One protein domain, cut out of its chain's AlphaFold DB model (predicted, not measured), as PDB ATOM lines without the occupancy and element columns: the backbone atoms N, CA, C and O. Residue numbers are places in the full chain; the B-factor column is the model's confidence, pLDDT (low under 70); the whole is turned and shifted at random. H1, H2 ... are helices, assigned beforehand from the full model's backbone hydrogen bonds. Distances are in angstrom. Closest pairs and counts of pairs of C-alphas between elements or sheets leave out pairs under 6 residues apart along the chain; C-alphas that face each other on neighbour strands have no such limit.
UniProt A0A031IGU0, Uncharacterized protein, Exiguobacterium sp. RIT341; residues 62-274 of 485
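Overview. This is residues 62 to 274 of the 485 residues of an uncharacterized protein of Exiguobacterium sp. RIT341 (UniProt A0A031IGU0). Six helices, H1, H2, H4, H6, H8 and H11, stand in a ring, each running the same way as its two neighbours in the ring, and a second, less complete layer made by H3, H5, H7, H9, H10 and H12 packs round the outside. In that layer H5 folds back along H4 with small H3 on it, H7 folds back on H8, and H9, H10 and H12 make a looser group beyond H11. The printed part has 213 residues with twelve named helices, H1 to H12 in chain order, and no named strand; the class is all helix. It is compact, with a radius of gyration of the C-alphas of 17.0 A and a rounded outline spanning 46 by 41 by 29 A.

Along the chain. The longest helices have 14 residues each: H4, residues 117 to 130, 19.8 A; H6, 154 to 167, 19.9 A; H8, 197 to 210, 19.9 A; and H11, 238 to 251, 20.0 A, from C-alpha 238 at (89.140, 120.408, 125.394). H1 is residues 62 to 71, beginning at C-alpha 62 (88.185, 111.744, 126.925), and H2 is 90 to 101, 16.2 A. H3 is 108 to 111, H5 133 to 143, H7 177 to 186, H9 218 to 225 and H10 227 to 233. H12, residues 256 to 267, is 16.7 A long and ends at C-alpha 267 (103.232, 111.096, 116.921).

Arrangement. H1, H2, H4, H6, H8 and H11 form a bundle, a group of helices side by side. The closest C-alphas of two bundle helices that touch are from 4.9 A, for H1 and H2, to 6.0 A, for H6 and H8, apart. H11 touches H1 at Glu 238 and Lys 64, 5.7 A, a shallow tilt of 9 degrees, and H8 at Ile 247 and Tyr 202, 5.9 A. H8 touches H6 at Leu 200 and Ile 155, 6.0 A. H6 touches H4 at Tyr 159 and Phe 118, 5.3 A. H2, with residues 95 to 99 alone, touches H4 at Gln 99 and Thr 126, 5.8 A, and H2 touches H1 at Cys 93 and Ile 63, 4.9 A. Each of these six pairs runs the same way. H4 and H5 are a hairpin, 13 degrees, opposite ways, with Ala 127 and Ile 136 at 6.1 A; H7 and H8 are another, 43 degrees, with Ile 180 and Ala 204 at 5.4 A. H3 touches H5 at Ser 108 and Asp 138, 5.8 A. H9 touches residues 248 to 251 of H11 alone, at Gln 221 and Val 251, 5.9 A. H12 only just touches H10, with 3 pairs of C-alphas within 8 A, the closest those of Phe 261 and Gln 230, 6.3 A. Every O i to N i+4 pair is within hydrogen-bond range in each helix but H3, which is too short for such a pair.

Size, cuts and confidence. The C-alphas of Asn 170 and Gln 267 are the two farthest apart, 47.3 A. The printed part has no cut, and its one long link is residues 72 to 89. Mean pLDDT of the printed part is 84.0; 40 residues are under 70, among them 169 to 174, 227 to 232 and 268 to 274.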
ATOM      1  N   ALA A  62      89.068 112.546 127.762       84.56
ATOM      2  CA  ALA A  62      88.185 111.744 126.925       84.56
ATOM      3  C   ALA A  62      87.712 112.543 125.697       84.56
ATOM      4  O   ALA A  62      87.668 111.994 124.596       84.56
ATOM      5  N   ILE A  63      87.450 113.848 125.845       87.25
ATOM      6  CA  ILE A  63      87.058 114.748 124.744       87.25
ATOM      7  C   ILE A  63      88.159 114.844 123.700       87.25
ATOM      8  O   ILE A  63      87.913 114.616 122.512       87.25
ATOM      9  N   LYS A  64      89.388 115.158 124.120       85.81
ATOM     10  CA  LYS A  64      90.511 115.287 123.188       85.81
ATOM     11  C   LYS A  64      90.813 113.967 122.496       85.81
ATOM     12  O   LYS A  64      90.912 113.924 121.278       85.81
ATOM     13  N   ASN A  65      90.872 112.868 123.243       87.00
ATOM     14  CA  ASN A  65      91.084 111.552 122.657       87.00
ATOM     15  C   ASN A  65      89.981 111.190 121.647       87.00
ATOM     16  O   ASN A  65      90.284 110.749 120.538       87.00
ATOM     17  N   ASN A  66      88.709 111.365 122.013       90.25
ATOM     18  CA  ASN A  66      87.584 110.995 121.158       90.25
ATOM     19  C   ASN A  66      87.501 111.898 119.918       90.25
ATOM     20  O   ASN A  66      87.287 111.394 118.816       90.25
ATOM     21  N   SER A  67      87.745 113.202 120.059       91.56
ATOM     22  CA  SER A  67      87.786 114.140 118.929       91.56
ATOM     23  C   SER A  67      88.947 113.839 117.976       91.56
ATOM     24  O   SER A  67      88.728 113.777 116.767       91.56
ATOM     25  N   THR A  68      90.147 113.533 118.483       90.69
ATOM     26  CA  THR A  68      91.270 113.073 117.647       90.69
ATOM     27  C   THR A  68      90.952 111.748 116.961       90.69
ATOM     28  O   THR A  68      91.225 111.587 115.772       90.69
ATOM     29  N   TYR A  69      90.348 110.791 117.671       90.12
ATOM     30  CA  TYR A  69      89.943 109.509 117.092       90.12
ATOM     31  C   TYR A  69      88.930 109.691 115.951       90.12
ATOM     32  O   TYR A  69      89.053 109.034 114.911       90.12
ATOM     33  N   ARG A  70      87.972 110.612 116.130       90.62
ATOM     34  CA  ARG A  70      86.994 111.015 115.111       90.62
ATOM     35  C   ARG A  70      87.687 111.640 113.900       90.62
ATOM     36  O   ARG A  70      87.500 111.149 112.792       90.62
ATOM     37  N   PHE A  71      88.535 112.643 114.123       90.88
ATOM     38  CA  PHE A  71      89.275 113.367 113.080       90.88
ATOM     39  C   PHE A  71      90.201 112.456 112.259       90.88
ATOM     40  O   PHE A  71      90.338 112.597 111.045       90.88
ATOM     41  N   LEU A  72      90.840 111.479 112.909       87.81
ATOM     42  CA  LEU A  72      91.695 110.491 112.247       87.81
ATOM     43  C   LEU A  72      90.904 109.357 111.575       87.81
ATOM     44  O   LEU A  72      91.516 108.425 111.047       87.81
ATOM     45  N   GLU A  73      89.569 109.403 111.601       80.19
ATOM     46  CA  GLU A  73      88.668 108.425 110.983       80.19
ATOM     47  C   GLU A  73      89.014 106.975 111.354       80.19
ATOM     48  O   GLU A  73      89.059 106.084 110.503       80.19
ATOM     49  N   LYS A  74      89.308 106.715 112.635       68.81
ATOM     50  CA  LYS A  74      89.645 105.369 113.142       68.81
ATOM     51  C   LYS A  74      90.934 104.756 112.553       68.81
ATOM     52  O   LYS A  74      91.191 103.570 112.753       68.81
ATOM     53  N   LYS A  75      91.782 105.533 111.859       66.69
ATOM     54  CA  LYS A  75      93.042 105.049 111.242       66.69
ATOM     55  C   LYS A  75      94.224 104.965 112.214       66.69
ATOM     56  O   LYS A  75      95.277 104.444 111.847       66.69
ATOM     57  N   SER A  76      94.081 105.471 113.436       68.31
ATOM     58  CA  SER A  76      95.174 105.503 114.409       68.31
ATOM     59  C   SER A  76      95.167 104.296 115.339       68.31
ATOM     60  O   SER A  76      94.137 103.943 115.906       68.31
ATOM     61  N   LYS A  77      96.347 103.705 115.556       67.81
ATOM     62  CA  LYS A  77      96.561 102.662 116.575       67.81
ATOM     63  C   LYS A  77      96.732 103.230 117.988       67.81
ATOM     64  O   LYS A  77      96.747 102.463 118.944       67.81
ATOM     65  N   ASN A  78      96.887 104.550 118.109       71.12
ATOM     66  CA  ASN A  78      97.217 105.220 119.367       71.12
ATOM     67  C   ASN A  78      95.983 105.738 120.115       71.12
ATOM     68  O   ASN A  78      96.108 106.109 121.282       71.12
ATOM     69  N   TYR A  79      94.817 105.735 119.463       80.19
ATOM     70  CA  TYR A  79      93.561 106.252 119.995       80.19
ATOM     71  C   TYR A  79      92.475 105.181 119.959       80.19
ATOM     72  O   TYR A  79      92.344 104.436 118.988       80.19
ATOM     73  N   SER A  80      91.669 105.139 121.012       84.69
ATOM     74  CA  SER A  80      90.483 104.289 121.131       84.69
ATOM     75  C   SER A  80      89.374 105.086 121.789       84.69
ATOM     76  O   SER A  80      89.683 105.907 122.645       84.69
ATOM     77  N   ILE A  81      88.111 104.821 121.461       87.50
ATOM     78  CA  ILE A  81      86.974 105.505 122.096       87.50
ATOM     79  C   ILE A  81      87.056 105.338 123.620       87.50
ATOM     80  O   ILE A  81      87.110 104.217 124.129       87.50
ATOM     81  N   GLN A  82      87.087 106.456 124.337       87.06
ATOM     82  CA  GLN A  82      87.103 106.521 125.794       87.06
ATOM     83  C   GLN A  82      85.718 106.887 126.332       87.06
ATOM     84  O   GLN A  82      84.940 107.579 125.673       87.06
ATOM     85  N   LYS A  83      85.412 106.418 127.546       84.69
ATOM     86  CA  LYS A  83      84.168 106.763 128.247       84.69
ATOM     87  C   LYS A  83      84.260 108.164 128.849       84.69
ATOM     88  O   LYS A  83      85.251 108.489 129.495       84.69
ATOM     89  N   CYS A  84      83.181 108.927 128.723       85.62
ATOM     90  CA  CYS A  84      83.034 110.276 129.263       85.62
ATOM     91  C   CYS A  84      82.707 110.247 130.766       85.62
ATOM     92  O   CYS A  84      81.551 110.392 131.185       85.62
ATOM     93  N   ASN A  85      83.732 109.988 131.581       75.12
ATOM     94  CA  ASN A  85      83.617 109.901 133.040       75.12
ATOM     95  C   ASN A  85      83.792 111.261 133.741       75.12
ATOM     96  O   ASN A  85      83.506 111.369 134.934       75.12
ATOM     97  N   GLU A  86      84.260 112.284 133.023       68.19
ATOM     98  CA  GLU A  86      84.489 113.621 133.570       68.19
ATOM     99  C   GLU A  86      83.158 114.322 133.908       68.19
ATOM    100  O   GLU A  86      82.134 114.118 133.252       68.19
ATOM    101  N   LYS A  87      83.159 115.153 134.962       69.88
ATOM    102  CA  LYS A  87      82.007 116.007 135.310       69.88
ATOM    103  C   LYS A  87      81.954 117.271 134.453       69.88
ATOM    104  O   LYS A  87      80.873 117.694 134.054       69.88
ATOM    105  N   ARG A  88      83.112 117.889 134.204       66.06
ATOM    106  CA  ARG A  88      83.245 119.085 133.365       66.06
ATOM    107  C   ARG A  88      83.163 118.676 131.895       66.06
ATOM    108  O   ARG A  88      83.642 117.605 131.549       66.06
ATOM    109  N   ASN A  89      82.532 119.505 131.061       75.12
ATOM    110  CA  ASN A  89      82.429 119.312 129.606       75.12
ATOM    111  C   ASN A  89      81.795 117.978 129.152       75.12
ATOM    112  O   ASN A  89      81.839 117.636 127.970       75.12
ATOM    113  N   LYS A  90      81.153 117.246 130.073       83.62
ATOM    114  CA  LYS A  90      80.564 115.926 129.828       83.62
ATOM    115  C   LYS A  90      79.628 115.918 128.620       83.62
ATOM    116  O   LYS A  90      79.706 115.001 127.813       83.62
ATOM    117  N   PHE A  91      78.805 116.960 128.482       89.06
ATOM    118  CA  PHE A  91      77.892 117.138 127.354       89.06
ATOM    119  C   PHE A  91      78.613 116.994 126.005       89.06
ATOM    120  O   PHE A  91      78.253 116.129 125.214       89.06
ATOM    121  N   TYR A  92      79.691 117.747 125.774       91.00
ATOM    122  CA  TYR A  92      80.448 117.685 124.519       91.00
ATOM    123  C   TYR A  92      81.149 116.342 124.316       91.00
ATOM    124  O   TYR A  92      81.206 115.835 123.196       91.00
ATOM    125  N   CYS A  93      81.653 115.729 125.391       90.75
ATOM    126  CA  CYS A  93      82.206 114.382 125.308       90.75
ATOM    127  C   CYS A  93      81.150 113.375 124.833       90.75
ATOM    128  O   CYS A  93      81.409 112.596 123.911       90.75
ATOM    129  N   ASP A  94      79.954 113.426 125.428       91.75
ATOM    130  CA  ASP A  94      78.833 112.558 125.081       91.75
ATOM    131  C   ASP A  94      78.411 112.783 123.618       91.75
ATOM    132  O   ASP A  94      78.224 111.802 122.897       91.75
ATOM    133  N   LEU A  95      78.385 114.031 123.127       94.69
ATOM    134  CA  LEU A  95      78.142 114.333 121.707       94.69
ATOM    135  C   LEU A  95      79.163 113.653 120.784       94.69
ATOM    136  O   LEU A  95      78.784 112.985 119.823       94.69
ATOM    137  N   ILE A  96      80.463 113.767 121.076       94.12
ATOM    138  CA  ILE A  96      81.511 113.141 120.255       94.12
ATOM    139  C   ILE A  96      81.363 111.612 120.268       94.12
ATOM    140  O   ILE A  96      81.512 110.964 119.230       94.12
ATOM    141  N   VAL A  97      81.047 111.014 121.421       93.31
ATOM    142  CA  VAL A  97      80.816 109.563 121.529       93.31
ATOM    143  C   VAL A  97      79.566 109.133 120.759       93.31
ATOM    144  O   VAL A  97      79.623 108.117 120.064       93.31
ATOM    145  N   MET A  98      78.476 109.905 120.810       93.88
ATOM    146  CA  MET A  98      77.276 109.669 119.997       93.88
ATOM    147  C   MET A  98      77.627 109.651 118.506       93.88
ATOM    148  O   MET A  98      77.270 108.697 117.816       93.88
ATOM    149  N   GLN A  99      78.395 110.636 118.021       92.75
ATOM    150  CA  GLN A  99      78.868 110.673 116.628       92.75
ATOM    151  C   GLN A  99      79.695 109.429 116.268       92.75
ATOM    152  O   GLN A  99      79.522 108.837 115.203       92.75
ATOM    153  N   LEU A 100      80.604 109.010 117.155       92.44
ATOM    154  CA  LEU A 100      81.506 107.880 116.915       92.44
ATOM    155  C   LEU A 100      80.803 106.517 116.900       92.44
ATOM    156  O   LEU A 100      81.212 105.635 116.128       92.44
ATOM    157  N   ASN A 101      79.789 106.352 117.753       91.75
ATOM    158  CA  ASN A 101      78.998 105.129 117.885       91.75
ATOM    159  C   ASN A 101      77.810 105.086 116.915       91.75
ATOM    160  O   ASN A 101      77.357 103.999 116.574       91.75
ATOM    161  N   GLY A 102      77.336 106.243 116.444       92.44
ATOM    162  CA  GLY A 102      76.126 106.340 115.629       92.44
ATOM    163  C   GLY A 102      74.840 106.134 116.431       92.44
ATOM    164  O   GLY A 102      73.834 105.731 115.859       92.44
ATOM    165  N   GLU A 103      74.875 106.366 117.745       92.19
ATOM    166  CA  GLU A 103      73.759 106.097 118.656       92.19
ATOM    167  C   GLU A 103      73.407 107.350 119.453       92.19
ATOM    168  O   GLU A 103      74.272 107.978 120.068       92.19
ATOM    169  N   ALA A 104      72.125 107.703 119.458       90.19
ATOM    170  CA  ALA A 104      71.609 108.813 120.239       90.19
ATOM    171  C   ALA A 104      71.441 108.426 121.716       90.19
ATOM    172  O   ALA A 104      70.921 107.356 122.027       90.19
ATOM    173  N   THR A 105      71.862 109.302 122.633       88.06
ATOM    174  CA  THR A 105      71.803 109.029 124.086       88.06
ATOM    175  C   THR A 105      70.980 110.041 124.886       88.06
ATOM    176  O   THR A 105      70.611 109.755 126.025       88.06
ATOM    177  N   LEU A 106      70.665 111.199 124.299       90.00
ATOM    178  CA  LEU A 106      69.872 112.260 124.921       90.00
ATOM    179  C   LEU A 106      68.384 112.091 124.590       90.00
ATOM    180  O   LEU A 106      68.029 111.777 123.456       90.00
ATOM    181  N   ASN A 107      67.517 112.325 125.574       90.25
ATOM    182  CA  ASN A 107      66.064 112.351 125.397       90.25
ATOM    183  C   ASN A 107      65.507 113.788 125.362       90.25
ATOM    184  O   ASN A 107      66.184 114.734 125.762       90.25
ATOM    185  N   SER A 108      64.248 113.939 124.943       91.62
ATOM    186  CA  SER A 108      63.559 115.235 124.822       91.62
ATOM    187  C   SER A 108      63.606 116.091 126.106       91.62
ATOM    188  O   SER A 108      63.854 117.294 126.048       91.62
ATOM    189  N   GLU A 109      63.487 115.484 127.297       93.44
ATOM    190  CA  GLU A 109      63.569 116.212 128.577       93.44
ATOM    191  C   GLU A 109      64.969 116.801 128.816       93.44
ATOM    192  O   GLU A 109      65.103 117.908 129.339       93.44
ATOM    193  N   GLN A 110      66.026 116.087 128.428       92.88
ATOM    194  CA  GLN A 110      67.400 116.587 128.512       92.88
ATOM    195  C   GLN A 110      67.648 117.698 127.488       92.88
ATOM    196  O   GLN A 110      68.280 118.693 127.830       92.88
ATOM    197  N   ILE A 111      67.109 117.560 126.274       93.75
ATOM    198  CA  ILE A 111      67.212 118.572 125.214       93.75
ATOM    199  C   ILE A 111      66.536 119.875 125.654       93.75
ATOM    200  O   ILE A 111      67.137 120.939 125.535       93.75
ATOM    201  N   SER A 112      65.353 119.794 126.274       91.75
ATOM    202  CA  SER A 112      64.604 120.970 126.746       91.75
ATOM    203  C   SER A 112      65.299 121.794 127.843       91.75
ATOM    204  O   SER A 112      64.846 122.886 128.185       91.75
ATOM    205  N   LYS A 113      66.386 121.273 128.426       92.38
ATOM    206  CA  LYS A 113      67.168 121.942 129.477       92.38
ATOM    207  C   LYS A 113      68.374 122.708 128.932       92.38
ATOM    208  O   LYS A 113      69.026 123.388 129.713       92.38
ATOM    209  N   ILE A 114      68.685 122.586 127.639       92.56
ATOM    210  CA  ILE A 114      69.801 123.302 127.011       92.56
ATOM    211  C   ILE A 114      69.434 124.783 126.896       92.56
ATOM    212  O   ILE A 114      68.405 125.124 126.321       92.56
ATOM    213  N   ASP A 115      70.261 125.675 127.427       90.19
ATOM    214  CA  ASP A 115      70.008 127.121 127.452       90.19
ATOM    215  C   ASP A 115      70.942 127.934 126.537       90.19
ATOM    216  O   ASP A 115      70.756 129.144 126.409       90.19
ATOM    217  N   SER A 116      71.862 127.268 125.832       92.69
ATOM    218  CA  SER A 116      72.778 127.856 124.847       92.69
ATOM    219  C   SER A 116      72.476 127.379 123.418       92.69
ATOM    220  O   SER A 116      72.306 126.184 123.160       92.69
ATOM    221  N   PHE A 117      72.437 128.307 122.458       92.38
ATOM    222  CA  PHE A 117      72.332 128.004 121.029       92.38
ATOM    223  C   PHE A 117      73.605 127.356 120.488       92.38
ATOM    224  O   PHE A 117      73.519 126.543 119.568       92.38
ATOM    225  N   PHE A 118      74.770 127.684 121.052       93.06
ATOM    226  CA  PHE A 118      76.027 127.008 120.733       93.06
ATOM    227  C   PHE A 118      75.932 125.507 121.054       93.06
ATOM    228  O   PHE A 118      76.152 124.671 120.174       93.06
ATOM    229  N   ASP A 119      75.486 125.158 122.262       94.44
ATOM    230  CA  ASP A 119      75.300 123.761 122.675       94.44
ATOM    231  C   ASP A 119      74.241 123.045 121.837       94.44
ATOM    232  O   ASP A 119      74.444 121.916 121.374       94.44
ATOM    233  N   LEU A 120      73.116 123.723 121.596       95.81
ATOM    234  CA  LEU A 120      72.018 123.177 120.811       95.81
ATOM    235  C   LEU A 120      72.426 122.922 119.350       95.81
ATOM    236  O   LEU A 120      72.003 121.927 118.760       95.81
ATOM    237  N   TYR A 121      73.283 123.769 118.769       96.00
ATOM    238  CA  TYR A 121      73.803 123.580 117.414       96.00
ATOM    239  C   TYR A 121      74.702 122.356 117.307       96.00
ATOM    240  O   TYR A 121      74.537 121.556 116.389       96.00
ATOM    241  N   PHE A 122      75.619 122.152 118.251       95.75
ATOM    242  CA  PHE A 122      76.476 120.967 118.224       95.75
ATOM    243  C   PHE A 122      75.701 119.673 118.480       95.75
ATOM    244  O   PHE A 122      76.039 118.620 117.920       95.75
ATOM    245  N   LEU A 123      74.628 119.736 119.272       96.88
ATOM    246  CA  LEU A 123      73.678 118.637 119.373       96.88
ATOM    247  C   LEU A 123      72.968 118.391 118.030       96.88
ATOM    248  O   LEU A 123      72.875 117.239 117.610       96.88
ATOM    249  N   TYR A 124      72.530 119.444 117.328       96.62
ATOM    250  CA  TYR A 124      71.950 119.326 115.985       96.62
ATOM    251  C   TYR A 124      72.930 118.699 114.991       96.62
ATOM    252  O   TYR A 124      72.572 117.730 114.323       96.62
ATOM    253  N   GLU A 125      74.172 119.181 114.915       95.12
ATOM    254  CA  GLU A 125      75.188 118.604 114.028       95.12
ATOM    255  C   GLU A 125      75.429 117.127 114.340       95.12
ATOM    256  O   GLU A 125      75.539 116.301 113.431       95.12
ATOM    257  N   THR A 126      75.449 116.773 115.626       95.94
ATOM    258  CA  THR A 126      75.558 115.383 116.072       95.94
ATOM    259  C   THR A 126      74.370 114.555 115.599       95.94
ATOM    260  O   THR A 126      74.581 113.554 114.913       95.94
ATOM    261  N   ALA A 127      73.142 114.987 115.892       96.38
ATOM    262  CA  ALA A 127      71.914 114.305 115.495       96.38
ATOM    263  C   ALA A 127      71.820 114.142 113.970       96.38
ATOM    264  O   ALA A 127      71.493 113.062 113.477       96.38
ATOM    265  N   ASN A 128      72.189 115.178 113.216       95.19
ATOM    266  CA  ASN A 128      72.233 115.155 111.759       95.19
ATOM    267  C   ASN A 128      73.283 114.159 111.236       95.19
ATOM    268  O   ASN A 128      72.988 113.355 110.350       95.19
ATOM    269  N   SER A 129      74.485 114.134 111.826       93.56
ATOM    270  CA  SER A 129      75.559 113.215 111.418       93.56
ATOM    271  C   SER A 129      75.193 111.735 111.603       93.56
ATOM    272  O   SER A 129      75.539 110.904 110.759       93.56
ATOM    273  N   ILE A 130      74.437 111.411 112.659       95.62
ATOM    274  CA  ILE A 130      73.956 110.050 112.944       95.62
ATOM    275  C   ILE A 130      72.561 109.773 112.361       95.62
ATOM    276  O   ILE A 130      72.074 108.652 112.459       95.62
ATOM    277  N   LYS A 131      71.945 110.765 111.699       95.88
ATOM    278  CA  LYS A 131      70.611 110.704 111.074       95.88
ATOM    279  C   LYS A 131      69.468 110.399 112.057       95.88
ATOM    280  O   LYS A 131      68.501 109.732 111.689       95.88
ATOM    281  N   GLU A 132      69.557 110.908 113.285       95.62
ATOM    282  CA  GLU A 132      68.530 110.727 114.317       95.62
ATOM    283  C   GLU A 132      67.394 111.750 114.157       95.62
ATOM    284  O   GLU A 132      67.427 112.855 114.700       95.62
ATOM    285  N   VAL A 133      66.367 111.380 113.389       93.62
ATOM    286  CA  VAL A 133      65.256 112.278 113.026       93.62
ATOM    287  C   VAL A 133      64.443 112.735 114.242       93.62
ATOM    288  O   VAL A 133      64.023 113.890 114.282       93.62
ATOM    289  N   GLY A 134      64.231 111.861 115.236       94.38
ATOM    290  CA  GLY A 134      63.460 112.208 116.435       94.38
ATOM    291  C   GLY A 134      64.130 113.317 117.244       94.38
ATOM    292  O   GLY A 134      63.502 114.316 117.576       94.38
ATOM    293  N   MET A 135      65.442 113.194 117.445       95.19
ATOM    294  CA  MET A 135      66.248 114.200 118.134       95.19
ATOM    295  C   MET A 135      66.287 115.533 117.378       95.19
ATOM    296  O   MET A 135      66.198 116.585 118.001       95.19
ATOM    297  N   ILE A 136      66.365 115.517 116.042       95.81
ATOM    298  CA  ILE A 136      66.284 116.743 115.225       95.81
ATOM    299  C   ILE A 136      64.938 117.454 115.434       95.81
ATOM    300  O   ILE A 136      64.899 118.683 115.528       95.81
ATOM    301  N   GLN A 137      63.842 116.697 115.534       94.75
ATOM    302  CA  GLN A 137      62.518 117.254 115.803       94.75
ATOM    303  C   GLN A 137      62.431 117.862 117.213       94.75
ATOM    304  O   GLN A 137      61.978 118.997 117.342       94.75
ATOM    305  N   ASP A 138      62.935 117.165 118.237       96.00
ATOM    306  CA  ASP A 138      63.003 117.684 119.614       96.00
ATOM    307  C   ASP A 138      63.821 118.988 119.691       96.00
ATOM    308  O   ASP A 138      63.407 119.961 120.320       96.00
ATOM    309  N   ILE A 139      64.968 119.045 119.001       95.75
ATOM    310  CA  ILE A 139      65.813 120.247 118.920       95.75
ATOM    311  C   ILE A 139      65.059 121.407 118.271       95.75
ATOM    312  O   ILE A 139      65.116 122.533 118.762       95.75
ATOM    313  N   LYS A 140      64.345 121.146 117.171       94.44
ATOM    314  CA  LYS A 140      63.559 122.167 116.472       94.44
ATOM    315  C   LYS A 140      62.435 122.716 117.352       94.44
ATOM    316  O   LYS A 140      62.200 123.921 117.366       94.44
ATOM    317  N   GLU A 141      61.745 121.852 118.089       93.50
ATOM    318  CA  GLU A 141      60.703 122.272 119.028       93.50
ATOM    319  C   GLU A 141      61.275 123.116 120.168       93.50
ATOM    320  O   GLU A 141      60.704 124.157 120.500       93.50
ATOM    321  N   HIS A 142      62.424 122.715 120.715       94.88
ATOM    322  CA  HIS A 142      63.110 123.461 121.766       94.88
ATOM    323  C   HIS A 142      63.626 124.824 121.286       94.88
ATOM    324  O   HIS A 142      63.412 125.835 121.954       94.88
ATOM    325  N   LEU A 143      64.203 124.894 120.080       92.38
ATOM    326  CA  LEU A 143      64.660 126.141 119.452       92.38
ATOM    327  C   LEU A 143      63.563 127.221 119.442       92.38
ATOM    328  O   LEU A 143      63.840 128.386 119.719       92.38
ATOM    329  N   HIS A 144      62.312 126.839 119.161       89.19
ATOM    330  CA  HIS A 144      61.171 127.762 119.143       89.19
ATOM    331  C   HIS A 144      60.724 128.243 120.536       89.19
ATOM    332  O   HIS A 144      59.987 129.225 120.631       89.19
ATOM    333  N   GLN A 145      61.148 127.568 121.606       90.06
ATOM    334  CA  GLN A 145      60.853 127.936 122.995       90.06
ATOM    335  C   GLN A 145      61.954 128.810 123.607       90.06
ATOM    336  O   GLN A 145      61.695 129.553 124.558       90.06
ATOM    337  N   MET A 146      63.172 128.747 123.065       89.19
ATOM    338  CA  MET A 146      64.302 129.532 123.546       89.19
ATOM    339  C   MET A 146      64.125 131.025 123.258       89.19
ATOM    340  O   MET A 146      63.626 131.455 122.216       89.19
ATOM    341  N   ARG A 147      64.582 131.853 124.201       87.44
ATOM    342  CA  ARG A 147      64.622 133.304 124.019       87.44
ATOM    343  C   ARG A 147      65.695 133.650 122.987       87.44
ATOM    344  O   ARG A 147      66.848 133.284 123.168       87.44
ATOM    345  N   GLN A 148      65.324 134.411 121.958       85.31
ATOM    346  CA  GLN A 148      66.269 134.855 120.928       85.31
ATOM    347  C   GLN A 148      67.462 135.615 121.536       85.31
ATOM    348  O   GLN A 148      67.258 136.443 122.437       85.31
ATOM    349  N   PRO A 149      68.687 135.374 121.034       85.56
ATOM    350  CA  PRO A 149      69.878 136.026 121.547       85.56
ATOM    351  C   PRO A 149      69.950 137.475 121.057       85.56
ATOM    352  O   PRO A 149      69.390 137.849 120.023       85.56
ATOM    353  N   VAL A 150      70.667 138.311 121.802       81.06
ATOM    354  CA  VAL A 150      70.969 139.683 121.382       81.06
ATOM    355  C   VAL A 150      72.200 139.691 120.479       81.06
ATOM    356  O   VAL A 150      73.152 138.968 120.731       81.06
ATOM    357  N   GLN A 151      72.241 140.570 119.472       73.31
ATOM    358  CA  GLN A 151      73.397 140.688 118.561       73.31
ATOM    359  C   GLN A 151      74.727 141.024 119.263       73.31
ATOM    360  O   GLN A 151      75.790 140.783 118.700       73.31
ATOM    361  N   GLY A 152      74.673 141.603 120.469       75.88
ATOM    362  CA  GLY A 152      75.864 141.876 121.279       75.88
ATOM    363  C   GLY A 152      76.545 140.612 121.812       75.88
ATOM    364  O   GLY A 152      77.742 140.650 122.075       75.88
ATOM    365  N   ASP A 153      75.809 139.503 121.920       80.94
ATOM    366  CA  ASP A 153      76.354 138.181 122.216       80.94
ATOM    367  C   ASP A 153      76.631 137.455 120.896       80.94
ATOM    368  O   ASP A 153      75.773 136.781 120.320       80.94
ATOM    369  N   GLN A 154      77.825 137.690 120.352       85.50
ATOM    370  CA  GLN A 154      78.164 137.252 118.999       85.50
ATOM    371  C   GLN A 154      78.152 135.729 118.840       85.50
ATOM    372  O   GLN A 154      77.784 135.255 117.768       85.50
ATOM    373  N   ILE A 155      78.535 134.967 119.870       87.06
ATOM    374  CA  ILE A 155      78.534 133.501 119.801       87.06
ATOM    375  C   ILE A 155      77.089 133.024 119.695       87.06
ATOM    376  O   ILE A 155      76.702 132.461 118.671       87.06
ATOM    377  N   GLU A 156      76.266 133.332 120.694       90.88
ATOM    378  CA  GLU A 156      74.879 132.871 120.735       90.88
ATOM    379  C   GLU A 156      74.090 133.328 119.498       90.88
ATOM    380  O   GLU A 156      73.340 132.550 118.907       90.88
ATOM    381  N   TYR A 157      74.325 134.555 119.018       90.38
ATOM    382  CA  TYR A 157      73.697 135.072 117.802       90.38
ATOM    383  C   TYR A 157      74.071 134.295 116.528       90.38
ATOM    384  O   TYR A 157      73.193 133.985 115.712       90.38
ATOM    385  N   LEU A 158      75.353 133.970 116.325       92.50
ATOM    386  CA  LEU A 158      75.789 133.232 115.135       92.50
ATOM    387  C   LEU A 158      75.269 131.789 115.141       92.50
ATOM    388  O   LEU A 158      74.797 131.314 114.107       92.50
ATOM    389  N   TYR A 159      75.291 131.114 116.292       93.62
ATOM    390  CA  TYR A 159      74.809 129.734 116.406       93.62
ATOM    391  C   TYR A 159      73.279 129.633 116.348       93.62
ATOM    392  O   TYR A 159      72.759 128.731 115.690       93.62
ATOM    393  N   PHE A 160      72.546 130.605 116.904       92.19
ATOM    394  CA  PHE A 160      71.106 130.746 116.655       92.19
ATOM    395  C   PHE A 160      70.811 130.888 115.162       92.19
ATOM    396  O   PHE A 160      69.894 130.248 114.645       92.19
ATOM    397  N   THR A 161      71.595 131.706 114.453       90.38
ATOM    398  CA  THR A 161      71.406 131.901 113.013       90.38
ATOM    399  C   THR A 161      71.663 130.616 112.229       90.38
ATOM    400  O   THR A 161      70.887 130.289 111.336       90.38
ATOM    401  N   LEU A 162      72.717 129.871 112.565       91.31
ATOM    402  CA  LEU A 162      73.011 128.580 111.942       91.31
ATOM    403  C   LEU A 162      71.880 127.574 112.159       91.31
ATOM    404  O   LEU A 162      71.359 127.035 111.190       91.31
ATOM    405  N   LEU A 163      71.453 127.371 113.410       91.62
ATOM    406  CA  LEU A 163      70.314 126.506 113.736       91.62
ATOM    407  C   LEU A 163      69.056 126.911 112.972       91.62
ATOM    408  O   LEU A 163      68.363 126.062 112.421       91.62
ATOM    409  N   SER A 164      68.786 128.214 112.920       89.25
ATOM    410  CA  SER A 164      67.657 128.772 112.187       89.25
ATOM    411  C   SER A 164      67.736 128.424 110.705       89.25
ATOM    412  O   SER A 164      66.782 127.885 110.173       89.25
ATOM    413  N   LEU A 165      68.870 128.653 110.041       87.69
ATOM    414  CA  LEU A 165      69.042 128.331 108.617       87.69
ATOM    415  C   LEU A 165      68.859 126.839 108.317       87.69
ATOM    416  O   LEU A 165      68.316 126.480 107.274       87.69
ATOM    417  N   GLU A 166      69.323 125.988 109.226       88.62
ATOM    418  CA  GLU A 166      69.295 124.536 109.081       88.62
ATOM    419  C   GLU A 166      67.909 123.931 109.369       88.62
ATOM    420  O   GLU A 166      67.492 122.980 108.707       88.62
ATOM    421  N   LEU A 167      67.167 124.485 110.336       88.19
ATOM    422  CA  LEU A 167      65.912 123.909 110.839       88.19
ATOM    423  C   LEU A 167      64.651 124.703 110.466       88.19
ATOM    424  O   LEU A 167      63.551 124.131 110.454       88.19
ATOM    425  N   ASP A 168      64.777 125.994 110.159       78.00
ATOM    426  CA  ASP A 168      63.670 126.912 109.888       78.00
ATOM    427  C   ASP A 168      63.929 127.813 108.662       78.00
ATOM    428  O   ASP A 168      64.670 128.795 108.679       78.00
ATOM    429  N   SER A 169      63.230 127.527 107.565       57.06
ATOM    430  CA  SER A 169      63.389 128.237 106.291       57.06
ATOM    431  C   SER A 169      62.926 129.705 106.297       57.06
ATOM    432  O   SER A 169      63.047 130.368 105.269       57.06
ATOM    433  N   ASN A 170      62.353 130.213 107.397       56.03
ATOM    434  CA  ASN A 170      61.638 131.497 107.427       56.03
ATOM    435  C   ASN A 170      62.313 132.628 108.224       56.03
ATOM    436  O   ASN A 170      61.721 133.701 108.361       56.03
ATOM    437  N   ILE A 171      63.533 132.449 108.736       58.28
ATOM    438  CA  ILE A 171      64.170 133.464 109.594       58.28
ATOM    439  C   ILE A 171      64.985 134.473 108.766       58.28
ATOM    440  O   ILE A 171      65.912 134.122 108.038       58.28
ATOM    441  N   SER A 172      64.628 135.762 108.878       54.38
ATOM    442  CA  SER A 172      65.141 136.860 108.035       54.38
ATOM    443  C   SER A 172      66.350 137.615 108.605       54.38
ATOM    444  O   SER A 172      66.682 138.695 108.113       54.38
ATOM    445  N   THR A 173      66.987 137.115 109.662       62.84
ATOM    446  CA  THR A 173      68.093 137.798 110.353       62.84
ATOM    447  C   THR A 173      69.380 136.995 110.224       62.84
ATOM    448  O   THR A 173      69.851 136.407 111.190       62.84
ATOM    449  N   SER A 174      69.942 136.956 109.013       69.12
ATOM    450  CA  SER A 174      71.291 136.425 108.781       69.12
ATOM    451  C   SER A 174      72.328 137.549 108.952       69.12
ATOM    452  O   SER A 174      72.045 138.691 108.564       69.12
ATOM    453  N   PRO A 175      73.512 137.297 109.549       82.00
ATOM    454  CA  PRO A 175      74.602 138.260 109.545       82.00
ATOM    455  C   PRO A 175      74.982 138.611 108.104       82.00
ATOM    456  O   PRO A 175      74.811 137.832 107.166       82.00
ATOM    457  N   THR A 176      75.512 139.816 107.911       86.19
ATOM    458  CA  THR A 176      75.916 140.234 106.568       86.19
ATOM    459  C   THR A 176      77.148 139.456 106.108       86.19
ATOM    460  O   THR A 176      78.015 139.114 106.917       86.19
ATOM    461  N   LYS A 177      77.276 139.253 104.788       91.69
ATOM    462  CA  LYS A 177      78.495 138.697 104.180       91.69
ATOM    463  C   LYS A 177      79.753 139.445 104.640       91.69
ATOM    464  O   LYS A 177      80.778 138.808 104.852       91.69
ATOM    465  N   GLU A 178      79.675 140.767 104.811       92.44
ATOM    466  CA  GLU A 178      80.815 141.580 105.250       92.44
ATOM    467  C   GLU A 178      81.214 141.263 106.695       92.44
ATOM    468  O   GLU A 178      82.389 141.051 106.959       92.44
ATOM    469  N   THR A 179      80.249 141.119 107.611       91.38
ATOM    470  CA  THR A 179      80.513 140.713 109.004       91.38
ATOM    471  C   THR A 179      81.241 139.371 109.071       91.38
ATOM    472  O   THR A 179      82.225 139.227 109.792       91.38
ATOM    473  N   ILE A 180      80.783 138.390 108.290       95.25
ATOM    474  CA  ILE A 180      81.388 137.054 108.259       95.25
ATOM    475  C   ILE A 180      82.766 137.082 107.596       95.25
ATOM    476  O   ILE A 180      83.703 136.451 108.086       95.25
ATOM    477  N   LYS A 181      82.924 137.879 106.536       95.75
ATOM    478  CA  LYS A 181      84.220 138.127 105.906       95.75
ATOM    479  C   LYS A 181      85.216 138.745 106.887       95.75
ATOM    480  O   LYS A 181      86.350 138.290 106.924       95.75
ATOM    481  N   THR A 182      84.808 139.717 107.703       94.00
ATOM    482  CA  THR A 182      85.674 140.318 108.729       94.00
ATOM    483  C   THR A 182      86.171 139.278 109.732       94.00
ATOM    484  O   THR A 182      87.369 139.225 109.982       94.00
ATOM    485  N   ILE A 183      85.294 138.407 110.250       93.62
ATOM    486  CA  ILE A 183      85.695 137.345 111.195       93.62
ATOM    487  C   ILE A 183      86.765 136.433 110.576       93.62
ATOM    488  O   ILE A 183      87.761 136.125 111.227       93.62
ATOM    489  N   ILE A 184      86.579 136.027 109.317       96.38
ATOM    490  CA  ILE A 184      87.518 135.146 108.605       96.38
ATOM    491  C   ILE A 184      88.840 135.867 108.300       96.38
ATOM    492  O   ILE A 184      89.915 135.320 108.549       96.38
ATOM    493  N   ASP A 185      88.776 137.090 107.771       92.50
ATOM    494  CA  ASP A 185      89.948 137.835 107.304       92.50
ATOM    495  C   ASP A 185      90.814 138.362 108.451       92.50
ATOM    496  O   ASP A 185      92.029 138.507 108.293       92.50
ATOM    497  N   GLU A 186      90.222 138.694 109.595       89.44
ATOM    498  CA  GLU A 186      90.966 139.222 110.739       89.44
ATOM    499  C   GLU A 186      91.600 138.118 111.586       89.44
ATOM    500  O   GLU A 186      92.606 138.388 112.244       89.44
ATOM    501  N   TYR A 187      91.112 136.876 111.481       88.62
ATOM    502  CA  TYR A 187      91.649 135.745 112.230       88.62
ATOM    503  C   TYR A 187      93.158 135.565 111.994       88.62
ATOM    504  O   TYR A 187      93.692 135.649 110.875       88.62
ATOM    505  N   SER A 188      93.881 135.370 113.087       79.06
ATOM    506  CA  SER A 188      95.334 135.436 113.146       79.06
ATOM    507  C   SER A 188      95.906 134.375 114.084       79.06
ATOM    508  O   SER A 188      95.184 133.686 114.799       79.06
ATOM    509  N   ASN A 189      97.235 134.239 114.107       63.34
ATOM    510  CA  ASN A 189      97.906 133.272 114.984       63.34
ATOM    511  C   ASN A 189      97.569 133.481 116.473       63.34
ATOM    512  O   ASN A 189      97.657 132.538 117.247       63.34
ATOM    513  N   GLN A 190      97.228 134.711 116.879       60.69
ATOM    514  CA  GLN A 190      96.875 135.030 118.269       60.69
ATOM    515  C   GLN A 190      95.501 134.466 118.653       60.69
ATOM    516  O   GLN A 190      95.286 134.149 119.816       60.69
ATOM    517  N   ASP A 191      94.616 134.280 117.676       71.25
ATOM    518  CA  ASP A 191      93.239 133.833 117.889       71.25
ATOM    519  C   ASP A 191      93.122 132.306 118.022       71.25
ATOM    520  O   ASP A 191      92.096 131.801 118.460       71.25
ATOM    521  N   LEU A 192      94.181 131.560 117.680       65.25
ATOM    522  CA  LEU A 192      94.213 130.092 117.736       65.25
ATOM    523  C   LEU A 192      93.932 129.522 119.132       65.25
ATOM    524  O   LEU A 192      93.382 128.426 119.249       65.25
ATOM    525  N   MET A 193      94.336 130.252 120.171       60.19
ATOM    526  CA  MET A 193      94.253 129.804 121.564       60.19
ATOM    527  C   MET A 193      93.182 130.525 122.370       60.19
ATOM    528  O   MET A 193      92.964 130.157 123.520       60.19
ATOM    529  N   ASP A 194      92.553 131.546 121.795       68.62
ATOM    530  CA  ASP A 194      91.436 132.239 122.423       68.62
ATOM    531  C   ASP A 194      90.241 131.270 122.529       68.62
ATOM    532  O   ASP A 194      90.017 130.500 121.595       68.62
ATOM    533  N   PRO A 195      89.481 131.253 123.635       63.06
ATOM    534  CA  PRO A 195      88.373 130.313 123.794       63.06
ATOM    535  C   PRO A 195      87.179 130.648 122.886       63.06
ATOM    536  O   PRO A 195      86.441 129.762 122.465       63.06
ATOM    537  N   ASN A 196      87.000 131.922 122.535       74.81
ATOM    538  CA  ASN A 196      85.830 132.431 121.824       74.81
ATOM    539  C   ASN A 196      86.084 132.602 120.320       74.81
ATOM    540  O   ASN A 196      85.192 132.380 119.500       74.81
ATOM    541  N   ARG A 197      87.294 133.000 119.913       83.50
ATOM    542  CA  ARG A 197      87.594 133.273 118.495       83.50
ATOM    543  C   ARG A 197      87.443 132.048 117.589       83.50
ATOM    544  O   ARG A 197      86.860 132.213 116.517       83.50
ATOM    545  N   PRO A 198      87.885 130.834 117.962       87.00
ATOM    546  CA  PRO A 198      87.669 129.631 117.164       87.00
ATOM    547  C   PRO A 198      86.186 129.260 117.083       87.00
ATOM    548  O   PRO A 198      85.719 128.878 116.015       87.00
ATOM    549  N   ILE A 199      85.420 129.452 118.165       89.19
ATOM    550  CA  ILE A 199      83.959 129.269 118.178       89.19
ATOM    551  C   ILE A 199      83.294 130.176 117.130       89.19
ATOM    552  O   ILE A 199      82.487 129.705 116.323       89.19
ATOM    553  N   LEU A 200      83.663 131.461 117.107       92.06
ATOM    554  CA  LEU A 200      83.164 132.439 116.136       92.06
ATOM    555  C   LEU A 200      83.617 132.114 114.707       92.06
ATOM    556  O   LEU A 200      82.818 132.194 113.772       92.06
ATOM    557  N   LEU A 201      84.884 131.728 114.529       97.25
ATOM    558  CA  LEU A 201      85.434 131.351 113.229       97.25
ATOM    559  C   LEU A 201      84.717 130.124 112.660       97.25
ATOM    560  O   LEU A 201      84.373 130.120 111.481       97.25
ATOM    561  N   TYR A 202      84.467 129.100 113.476       97.44
ATOM    562  CA  TYR A 202      83.760 127.903 113.037       97.44
ATOM    563  C   TYR A 202      82.363 128.240 112.510       97.44
ATOM    564  O   TYR A 202      82.008 127.852 111.394       97.44
ATOM    565  N   ALA A 203      81.612 129.058 113.253       95.81
ATOM    566  CA  ALA A 203      80.301 129.511 112.813       95.81
ATOM    567  C   ALA A 203      80.373 130.348 111.524       95.81
ATOM    568  O   ALA A 203      79.575 130.157 110.606       95.81
ATOM    569  N   ALA A 204      81.363 131.239 111.415       96.38
ATOM    570  CA  ALA A 204      81.600 132.045 110.221       96.38
ATOM    571  C   ALA A 204      81.904 131.185 108.982       96.38
ATOM    572  O   ALA A 204      81.373 131.449 107.900       96.38
ATOM    573  N   LEU A 205      82.710 130.131 109.132       96.75
ATOM    574  CA  LEU A 205      83.015 129.188 108.057       96.75
ATOM    575  C   LEU A 205      81.769 128.414 107.617       96.75
ATOM    576  O   LEU A 205      81.526 128.302 106.416       96.75
ATOM    577  N   LYS A 206      80.953 127.940 108.567       94.62
ATOM    578  CA  LYS A 206      79.679 127.264 108.274       94.62
ATOM    579  C   LYS A 206      78.712 128.180 107.535       94.62
ATOM    580  O   LYS A 206      78.194 127.800 106.494       94.62
ATOM    581  N   LEU A 207      78.538 129.419 107.996       93.06
ATOM    582  CA  LEU A 207      77.687 130.405 107.322       93.06
ATOM    583  C   LEU A 207      78.187 130.734 105.909       93.06
ATOM    584  O   LEU A 207      77.381 130.846 104.986       93.06
ATOM    585  N   ASN A 208      79.504 130.866 105.723       94.00
ATOM    586  CA  ASN A 208      80.101 131.074 104.404       94.00
ATOM    587  C   ASN A 208      79.805 129.912 103.442       94.00
ATOM    588  O   ASN A 208      79.513 130.173 102.271       94.00
ATOM    589  N   ASP A 209      79.849 128.669 103.929       91.19
ATOM    590  CA  ASP A 209      79.527 127.470 103.149       91.19
ATOM    591  C   ASP A 209      78.022 127.364 102.846       91.19
ATOM    592  O   ASP A 209      77.630 127.339 101.675       91.19
ATOM    593  N   SER A 210      77.159 127.443 103.869       88.75
ATOM    594  CA  SER A 210      75.698 127.354 103.720       88.75
ATOM    595  C   SER A 210      75.141 128.425 102.774       88.75
ATOM    596  O   SER A 210      74.274 128.142 101.943       88.75
ATOM    597  N   HIS A 211      75.666 129.655 102.831       88.31
ATOM    598  CA  HIS A 211      75.272 130.735 101.920       88.31
ATOM    599  C   HIS A 211      76.057 130.776 100.601       88.31
ATOM    600  O   HIS A 211      75.721 131.580  99.724       88.31
ATOM    601  N   LYS A 212      77.090 129.941 100.434       90.44
ATOM    602  CA  LYS A 212      77.980 129.921  99.261       90.44
ATOM    603  C   LYS A 212      78.558 131.299  98.932       90.44
ATOM    604  O   LYS A 212      78.629 131.700  97.768       90.44
ATOM    605  N   TRP A 213      78.959 132.060  99.950       92.12
ATOM    606  CA  TRP A 213      79.441 133.430  99.745       92.12
ATOM    607  C   TRP A 213      80.793 133.508  99.036       92.12
ATOM    608  O   TRP A 213      81.104 134.569  98.481       92.12
ATOM    609  N   GLY A 214      81.571 132.424  99.034       91.69
ATOM    610  CA  GLY A 214      82.855 132.346  98.338       91.69
ATOM    611  C   GLY A 214      83.915 133.273  98.932       91.69
ATOM    612  O   GLY A 214      84.685 133.876  98.187       91.69
ATOM    613  N   ILE A 215      83.917 133.454 100.258       94.06
ATOM    614  CA  ILE A 215      84.977 134.192 100.958       94.06
ATOM    615  C   ILE A 215      86.295 133.408 100.830       94.06
ATOM    616  O   ILE A 215      86.304 132.185 100.971       94.06
ATOM    617  N   ASN A 216      87.397 134.107 100.525       91.50
ATOM    618  CA  ASN A 216      88.711 133.495 100.315       91.50
ATOM    619  C   ASN A 216      89.285 132.966 101.643       91.50
ATOM    620  O   ASN A 216      89.358 133.706 102.620       91.50
ATOM    621  N   LEU A 217      89.730 131.706 101.654       92.88
ATOM    622  CA  LEU A 217      90.309 131.043 102.823       92.88
ATOM    623  C   LEU A 217      91.837 130.863 102.744       92.88
ATOM    624  O   LEU A 217      92.410 130.324 103.681       92.88
ATOM    625  N   GLU A 218      92.530 131.324 101.696       90.44
ATOM    626  CA  GLU A 218      93.979 131.107 101.487       90.44
ATOM    627  C   GLU A 218      94.850 131.557 102.671       90.44
ATOM    628  O   GLU A 218      95.797 130.870 103.071       90.44
ATOM    629  N   ARG A 219      94.530 132.711 103.273       90.62
ATOM    630  CA  ARG A 219      95.243 133.203 104.461       90.62
ATOM    631  C   ARG A 219      95.030 132.271 105.653       90.62
ATOM    632  O   ARG A 219      95.983 131.972 106.371       90.62
ATOM    633  N   LEU A 220      93.798 131.808 105.847       92.50
ATOM    634  CA  LEU A 220      93.442 130.889 106.923       92.50
ATOM    635  C   LEU A 220      94.092 129.516 106.703       92.50
ATOM    636  O   LEU A 220      94.675 128.954 107.622       92.50
ATOM    637  N   GLN A 221      94.098 129.021 105.466       91.62
ATOM    638  CA  GLN A 221      94.820 127.816 105.062       91.62
ATOM    639  C   GLN A 221      96.303 127.922 105.397       91.62
ATOM    640  O   GLN A 221      96.832 127.055 106.085       91.62
ATOM    641  N   SER A 222      96.954 129.014 104.998       88.75
ATOM    642  CA  SER A 222      98.368 129.261 105.306       88.75
ATOM    643  C   SER A 222      98.635 129.273 106.816       88.75
ATOM    644  O   SER A 222      99.656 128.760 107.278       88.75
ATOM    645  N   LEU A 223      97.701 129.820 107.598       84.31
ATOM    646  CA  LEU A 223      97.763 129.843 109.056       84.31
ATOM    647  C   LEU A 223      97.696 128.426 109.649       84.31
ATOM    648  O   LEU A 223      98.544 128.096 110.474       84.31
ATOM    649  N   TYR A 224      96.768 127.572 109.209       88.69
ATOM    650  CA  TYR A 224      96.652 126.186 109.696       88.69
ATOM    651  C   TYR A 224      97.686 125.220 109.087       88.69
ATOM    652  O   TYR A 224      97.945 124.156 109.645       88.69
ATOM    653  N   GLN A 225      98.314 125.562 107.961       84.88
ATOM    654  CA  GLN A 225      99.430 124.805 107.376       84.88
ATOM    655  C   GLN A 225     100.757 125.045 108.096       84.88
ATOM    656  O   GLN A 225     101.675 124.234 107.981       84.88
ATOM    657  N   ASN A 226     100.877 126.154 108.824       79.50
ATOM    658  CA  ASN A 226     102.083 126.467 109.567       79.50
ATOM    659  C   ASN A 226     102.312 125.441 110.691       79.50
ATOM    660  O   ASN A 226     101.477 125.278 111.576       79.50
ATOM    661  N   GLU A 227     103.473 124.789 110.682       68.88
ATOM    662  CA  GLU A 227     103.833 123.743 111.648       68.88
ATOM    663  C   GLU A 227     103.761 124.227 113.106       68.88
ATOM    664  O   GLU A 227     103.221 123.536 113.968       68.88
ATOM    665  N   GLN A 228     104.229 125.448 113.386       59.75
ATOM    666  CA  GLN A 228     104.179 126.013 114.735       59.75
ATOM    667  C   GLN A 228     102.735 126.196 115.211       59.75
ATOM    668  O   GLN A 228     102.424 125.923 116.371       59.75
ATOM    669  N   ASN A 229     101.845 126.634 114.322       65.81
ATOM    670  CA  ASN A 229     100.427 126.784 114.626       65.81
ATOM    671  C   ASN A 229      99.743 125.422 114.809       65.81
ATOM    672  O   ASN A 229      98.940 125.264 115.719       65.81
ATOM    673  N   GLN A 230     100.100 124.412 114.015       69.88
ATOM    674  CA  GLN A 230      99.610 123.040 114.190       69.88
ATOM    675  C   GLN A 230     100.001 122.451 115.547       69.88
ATOM    676  O   GLN A 230      99.176 121.836 116.220       69.88
ATOM    677  N   ILE A 231     101.245 122.680 115.970       62.41
ATOM    678  CA  ILE A 231     101.716 122.331 117.311       62.41
ATOM    679  C   ILE A 231     100.895 123.080 118.363       62.41
ATOM    680  O   ILE A 231     100.430 122.466 119.318       62.41
ATOM    681  N   THR A 232     100.659 124.375 118.147       62.62
ATOM    682  CA  THR A 232      99.870 125.245 119.032       62.62
ATOM    683  C   THR A 232      98.459 124.690 119.270       62.62
ATOM    684  O   THR A 232      98.022 124.645 120.416       62.62
ATOM    685  N   LEU A 233      97.797 124.126 118.252       72.69
ATOM    686  CA  LEU A 233      96.469 123.516 118.413       72.69
ATOM    687  C   LEU A 233      96.431 122.384 119.443       72.69
ATOM    688  O   LEU A 233      95.435 122.242 120.140       72.69
ATOM    689  N   LEU A 234      97.496 121.584 119.578       66.56
ATOM    690  CA  LEU A 234      97.531 120.468 120.537       66.56
ATOM    691  C   LEU A 234      97.343 120.936 121.986       66.56
ATOM    692  O   LEU A 234      96.920 120.156 122.846       66.56
ATOM    693  N   PHE A 235      97.646 122.207 122.242       60.16
ATOM    694  CA  PHE A 235      97.591 122.781 123.567       60.16
ATOM    695  C   PHE A 235      96.219 123.300 123.945       60.16
ATOM    696  O   PHE A 235      95.985 123.324 125.138       60.16
ATOM    697  N   CYS A 236      95.312 123.624 123.020       66.38
ATOM    698  CA  CYS A 236      93.996 124.202 123.327       66.38
ATOM    699  C   CYS A 236      93.261 123.450 124.457       66.38
ATOM    700  O   CYS A 236      93.478 122.246 124.624       66.38
ATOM    701  N   ASP A 237      92.375 124.105 125.221       68.31
ATOM    702  CA  ASP A 237      91.459 123.356 126.098       68.31
ATOM    703  C   ASP A 237      90.634 122.354 125.290       68.31
ATOM    704  O   ASP A 237      90.619 122.361 124.065       68.31
ATOM    705  N   GLU A 238      89.934 121.476 125.989       76.00
ATOM    706  CA  GLU A 238      89.140 120.408 125.394       76.00
ATOM    707  C   GLU A 238      88.138 120.895 124.339       76.00
ATOM    708  O   GLU A 238      88.033 120.270 123.281       76.00
ATOM    709  N   ILE A 239      87.437 122.005 124.597       81.12
ATOM    710  CA  ILE A 239      86.385 122.514 123.710       81.12
ATOM    711  C   ILE A 239      87.016 123.217 122.523       81.12
ATOM    712  O   ILE A 239      86.722 122.871 121.378       81.12
ATOM    713  N   THR A 240      87.953 124.129 122.780       80.12
ATOM    714  CA  THR A 240      88.676 124.819 121.712       80.12
ATOM    715  C   THR A 240      89.418 123.819 120.830       80.12
ATOM    716  O   THR A 240      89.325 123.903 119.613       80.12
ATOM    717  N   TYR A 241      90.081 122.810 121.402       84.00
ATOM    718  CA  TYR A 241      90.757 121.747 120.652       84.00
ATOM    719  C   TYR A 241      89.803 121.024 119.704       84.00
ATOM    720  O   TYR A 241      90.092 120.872 118.516       84.00
ATOM    721  N   TRP A 242      88.649 120.597 120.217       90.56
ATOM    722  CA  TRP A 242      87.641 119.922 119.411       90.56
ATOM    723  C   TRP A 242      87.132 120.812 118.269       90.56
ATOM    724  O   TRP A 242      87.061 120.358 117.125       90.56
ATOM    725  N   ILE A 243      86.855 122.089 118.532       92.88
ATOM    726  CA  ILE A 243      86.436 123.054 117.504       92.88
ATOM    727  C   ILE A 243      87.538 123.279 116.472       92.88
ATOM    728  O   ILE A 243      87.261 123.261 115.275       92.88
ATOM    729  N   GLN A 244      88.790 123.412 116.906       92.19
ATOM    730  CA  GLN A 244      89.935 123.566 116.013       92.19
ATOM    731  C   GLN A 244      90.090 122.367 115.074       92.19
ATOM    732  O   GLN A 244      90.373 122.554 113.892       92.19
ATOM    733  N   LEU A 245      89.835 121.138 115.541       93.00
ATOM    734  CA  LEU A 245      89.809 119.969 114.657       93.00
ATOM    735  C   LEU A 245      88.702 120.069 113.596       93.00
ATOM    736  O   LEU A 245      88.965 119.767 112.431       93.00
ATOM    737  N   ASN A 246      87.503 120.543 113.960       93.25
ATOM    738  CA  ASN A 246      86.431 120.788 112.988       93.25
ATOM    739  C   ASN A 246      86.815 121.886 111.971       93.25
ATOM    740  O   ASN A 246      86.551 121.746 110.779       93.25
ATOM    741  N   ILE A 247      87.475 122.966 112.409       95.31
ATOM    742  CA  ILE A 247      87.956 124.032 111.514       95.31
ATOM    743  C   ILE A 247      89.015 123.491 110.553       95.31
ATOM    744  O   ILE A 247      88.956 123.755 109.353       95.31
ATOM    745  N   VAL A 248      89.967 122.701 111.052       92.81
ATOM    746  CA  VAL A 248      90.996 122.067 110.222       92.81
ATOM    747  C   VAL A 248      90.370 121.159 109.161       92.81
ATOM    748  O   VAL A 248      90.836 121.159 108.020       92.81
ATOM    749  N   GLU A 249      89.315 120.409 109.500       89.56
ATOM    750  CA  GLU A 249      88.573 119.596 108.527       89.56
ATOM    751  C   GLU A 249      88.019 120.440 107.378       89.56
ATOM    752  O   GLU A 249      88.181 120.028 106.231       89.56
ATOM    753  N   MET A 250      87.454 121.615 107.676       90.38
ATOM    754  CA  MET A 250      86.859 122.521 106.684       90.38
ATOM    755  C   MET A 250      87.896 123.302 105.867       90.38
ATOM    756  O   MET A 250      87.711 123.541 104.678       90.38
ATOM    757  N   VAL A 251      88.982 123.752 106.498       90.94
ATOM    758  CA  VAL A 251      89.935 124.684 105.874       90.94
ATOM    759  C   VAL A 251      91.015 123.944 105.084       90.94
ATOM    760  O   VAL A 251      91.457 124.435 104.045       90.94
ATOM    761  N   MET A 252      91.449 122.763 105.540       82.94
ATOM    762  CA  MET A 252      92.605 122.042 104.987       82.94
ATOM    763  C   MET A 252      92.230 120.845 104.094       82.94
ATOM    764  O   MET A 252      92.947 119.839 104.064       82.94
ATOM    765  N   GLU A 253      91.106 120.900 103.380       66.62
ATOM    766  CA  GLU A 253      90.665 119.789 102.532       66.62
ATOM    767  C   GLU A 253      91.730 119.389 101.484       66.62
ATOM    768  O   GLU A 253      92.161 120.182 100.655       66.62
ATOM    769  N   ASN A 254      92.158 118.118 101.522       60.09
ATOM    770  CA  ASN A 254      93.047 117.447 100.556       60.09
ATOM    771  C   ASN A 254      94.477 117.998 100.351       60.09
ATOM    772  O   ASN A 254      95.169 117.541  99.438       60.09
ATOM    773  N   ASP A 255      94.974 118.872 101.227       64.88
ATOM    774  CA  ASP A 255      96.319 119.457 101.105       64.88
ATOM    775  C   ASP A 255      97.411 118.678 101.886       64.88
ATOM    776  O   ASP A 255      97.144 117.949 102.851       64.88
ATOM    777  N   ALA A 256      98.681 118.848 101.501       66.38
ATOM    778  CA  ALA A 256      99.860 118.346 102.207       66.38
ATOM    779  C   ALA A 256      99.876 118.764 103.689       66.38
ATOM    780  O   ALA A 256     100.309 117.988 104.542       66.38
ATOM    781  N   GLY A 257      99.325 119.938 104.007       70.88
ATOM    782  CA  GLY A 257      99.194 120.415 105.381       70.88
ATOM    783  C   GLY A 257      98.340 119.509 106.276       70.88
ATOM    784  O   GLY A 257      98.732 119.250 107.411       70.88
ATOM    785  N   LYS A 258      97.216 118.965 105.776       81.81
ATOM    786  CA  LYS A 258      96.368 118.052 106.568       81.81
ATOM    787  C   LYS A 258      97.111 116.757 106.871       81.81
ATOM    788  O   LYS A 258      97.022 116.239 107.978       81.81
ATOM    789  N   LYS A 259      97.903 116.255 105.915       83.00
ATOM    790  CA  LYS A 259      98.767 115.080 106.129       83.00
ATOM    791  C   LYS A 259      99.836 115.351 107.189       83.00
ATOM    792  O   LYS A 259     100.059 114.490 108.034       83.00
ATOM    793  N   ALA A 260     100.472 116.524 107.160       79.38
ATOM    794  CA  ALA A 260     101.449 116.922 108.174       79.38
ATOM    795  C   ALA A 260     100.816 116.963 109.573       79.38
ATOM    796  O   ALA A 260     101.334 116.334 110.495       79.38
ATOM    797  N   PHE A 261      99.637 117.575 109.705       84.50
ATOM    798  CA  PHE A 261      98.932 117.635 110.982       84.50
ATOM    799  C   PHE A 261      98.460 116.257 111.473       84.50
ATOM    800  O   PHE A 261      98.634 115.912 112.637       84.50
ATOM    801  N   VAL A 262      97.946 115.408 110.578       86.00
ATOM    802  CA  VAL A 262      97.612 114.006 110.891       86.00
ATOM    803  C   VAL A 262      98.839 113.234 111.386       86.00
ATOM    804  O   VAL A 262      98.734 112.441 112.323       86.00
ATOM    805  N   ASN A 263     100.011 113.444 110.784       80.19
ATOM    806  CA  ASN A 263     101.251 112.822 111.250       80.19
ATOM    807  C   ASN A 263     101.635 113.328 112.644       80.19
ATOM    808  O   ASN A 263     101.960 112.510 113.504       80.19
ATOM    809  N   LEU A 264     101.524 114.637 112.883       77.44
ATOM    810  CA  LEU A 264     101.767 115.249 114.189       77.44
ATOM    811  C   LEU A 264     100.864 114.637 115.274       77.44
ATOM    812  O   LEU A 264     101.367 114.227 116.319       77.44
ATOM    813  N   LEU A 265      99.562 114.493 115.002       80.31
ATOM    814  CA  LEU A 265      98.592 113.862 115.907       80.31
ATOM    815  C   LEU A 265      98.875 112.375 116.152       80.31
ATOM    816  O   LEU A 265      98.603 111.855 117.228       80.31
ATOM    817  N   ASN A 266      99.415 111.652 115.171       77.25
ATOM    818  CA  ASN A 266      99.795 110.254 115.374       77.25
ATOM    819  C   ASN A 266     101.076 110.108 116.209       77.25
ATOM    820  O   ASN A 266     101.238 109.090 116.882       77.25
ATOM    821  N   GLN A 267     101.974 111.093 116.168       71.38
ATOM    822  CA  GLN A 267     103.232 111.096 116.921       71.38
ATOM    823  C   GLN A 267     103.070 111.616 118.355       71.38
ATOM    824  O   GLN A 267     103.842 111.225 119.229       71.38
ATOM    825  N   ASN A 268     102.062 112.451 118.608       62.78
ATOM    826  CA  ASN A 268     101.841 113.105 119.893       62.78
ATOM    827  C   ASN A 268     100.451 112.774 120.421       62.78
ATOM    828  O   ASN A 268      99.467 113.036 119.739       62.78
ATOM    829  N   LYS A 269     100.361 112.255 121.650       61.81
ATOM    830  CA  LYS A 269      99.071 112.147 122.339       61.81
ATOM    831  C   LYS A 269      98.569 113.556 122.692       61.81
ATOM    832  O   LYS A 269      99.367 114.341 123.201       61.81
ATOM    833  N   PRO A 270      97.288 113.890 122.469       57.00
ATOM    834  CA  PRO A 270      96.696 115.095 123.003       57.00
ATOM    835  C   PRO A 270      96.533 114.872 124.509       57.00
ATOM    836  O   PRO A 270      95.739 114.046 124.970       57.00
ATOM    837  N   TYR A 271      97.364 115.555 125.280       52.88
ATOM    838  CA  TYR A 271      97.264 115.555 126.731       52.88
ATOM    839  C   TYR A 271      96.058 116.390 127.148       52.88
ATOM    840  O   TYR A 271      95.646 117.299 126.414       52.88
ATOM    841  N   THR A 272      95.487 116.084 128.315       47.81
ATOM    842  CA  THR A 272      94.574 117.030 128.959       47.81
ATOM    843  C   THR A 272      95.345 118.323 129.129       47.81
ATOM    844  O   THR A 272      96.330 118.382 129.859       47.81
ATOM    845  N   SER A 273      94.948 119.332 128.362       42.47
ATOM    846  CA  SER A 273      95.413 120.679 128.614       42.47
ATOM    847  C   SER A 273      94.361 121.272 129.497       42.47
ATOM    848  O   SER A 273      93.216 121.448 129.069       42.47
ATOM    849  N   PHE A 274      94.731 121.537 130.731       36.69
ATOM    850  CA  PHE A 274      93.857 122.330 131.544       36.69
ATOM    851  C   PHE A 274      94.000 123.783 131.102       36.69
ATOM    852  O   PHE A 274      95.107 124.285 130.887       36.69
TER     853      PHE A 274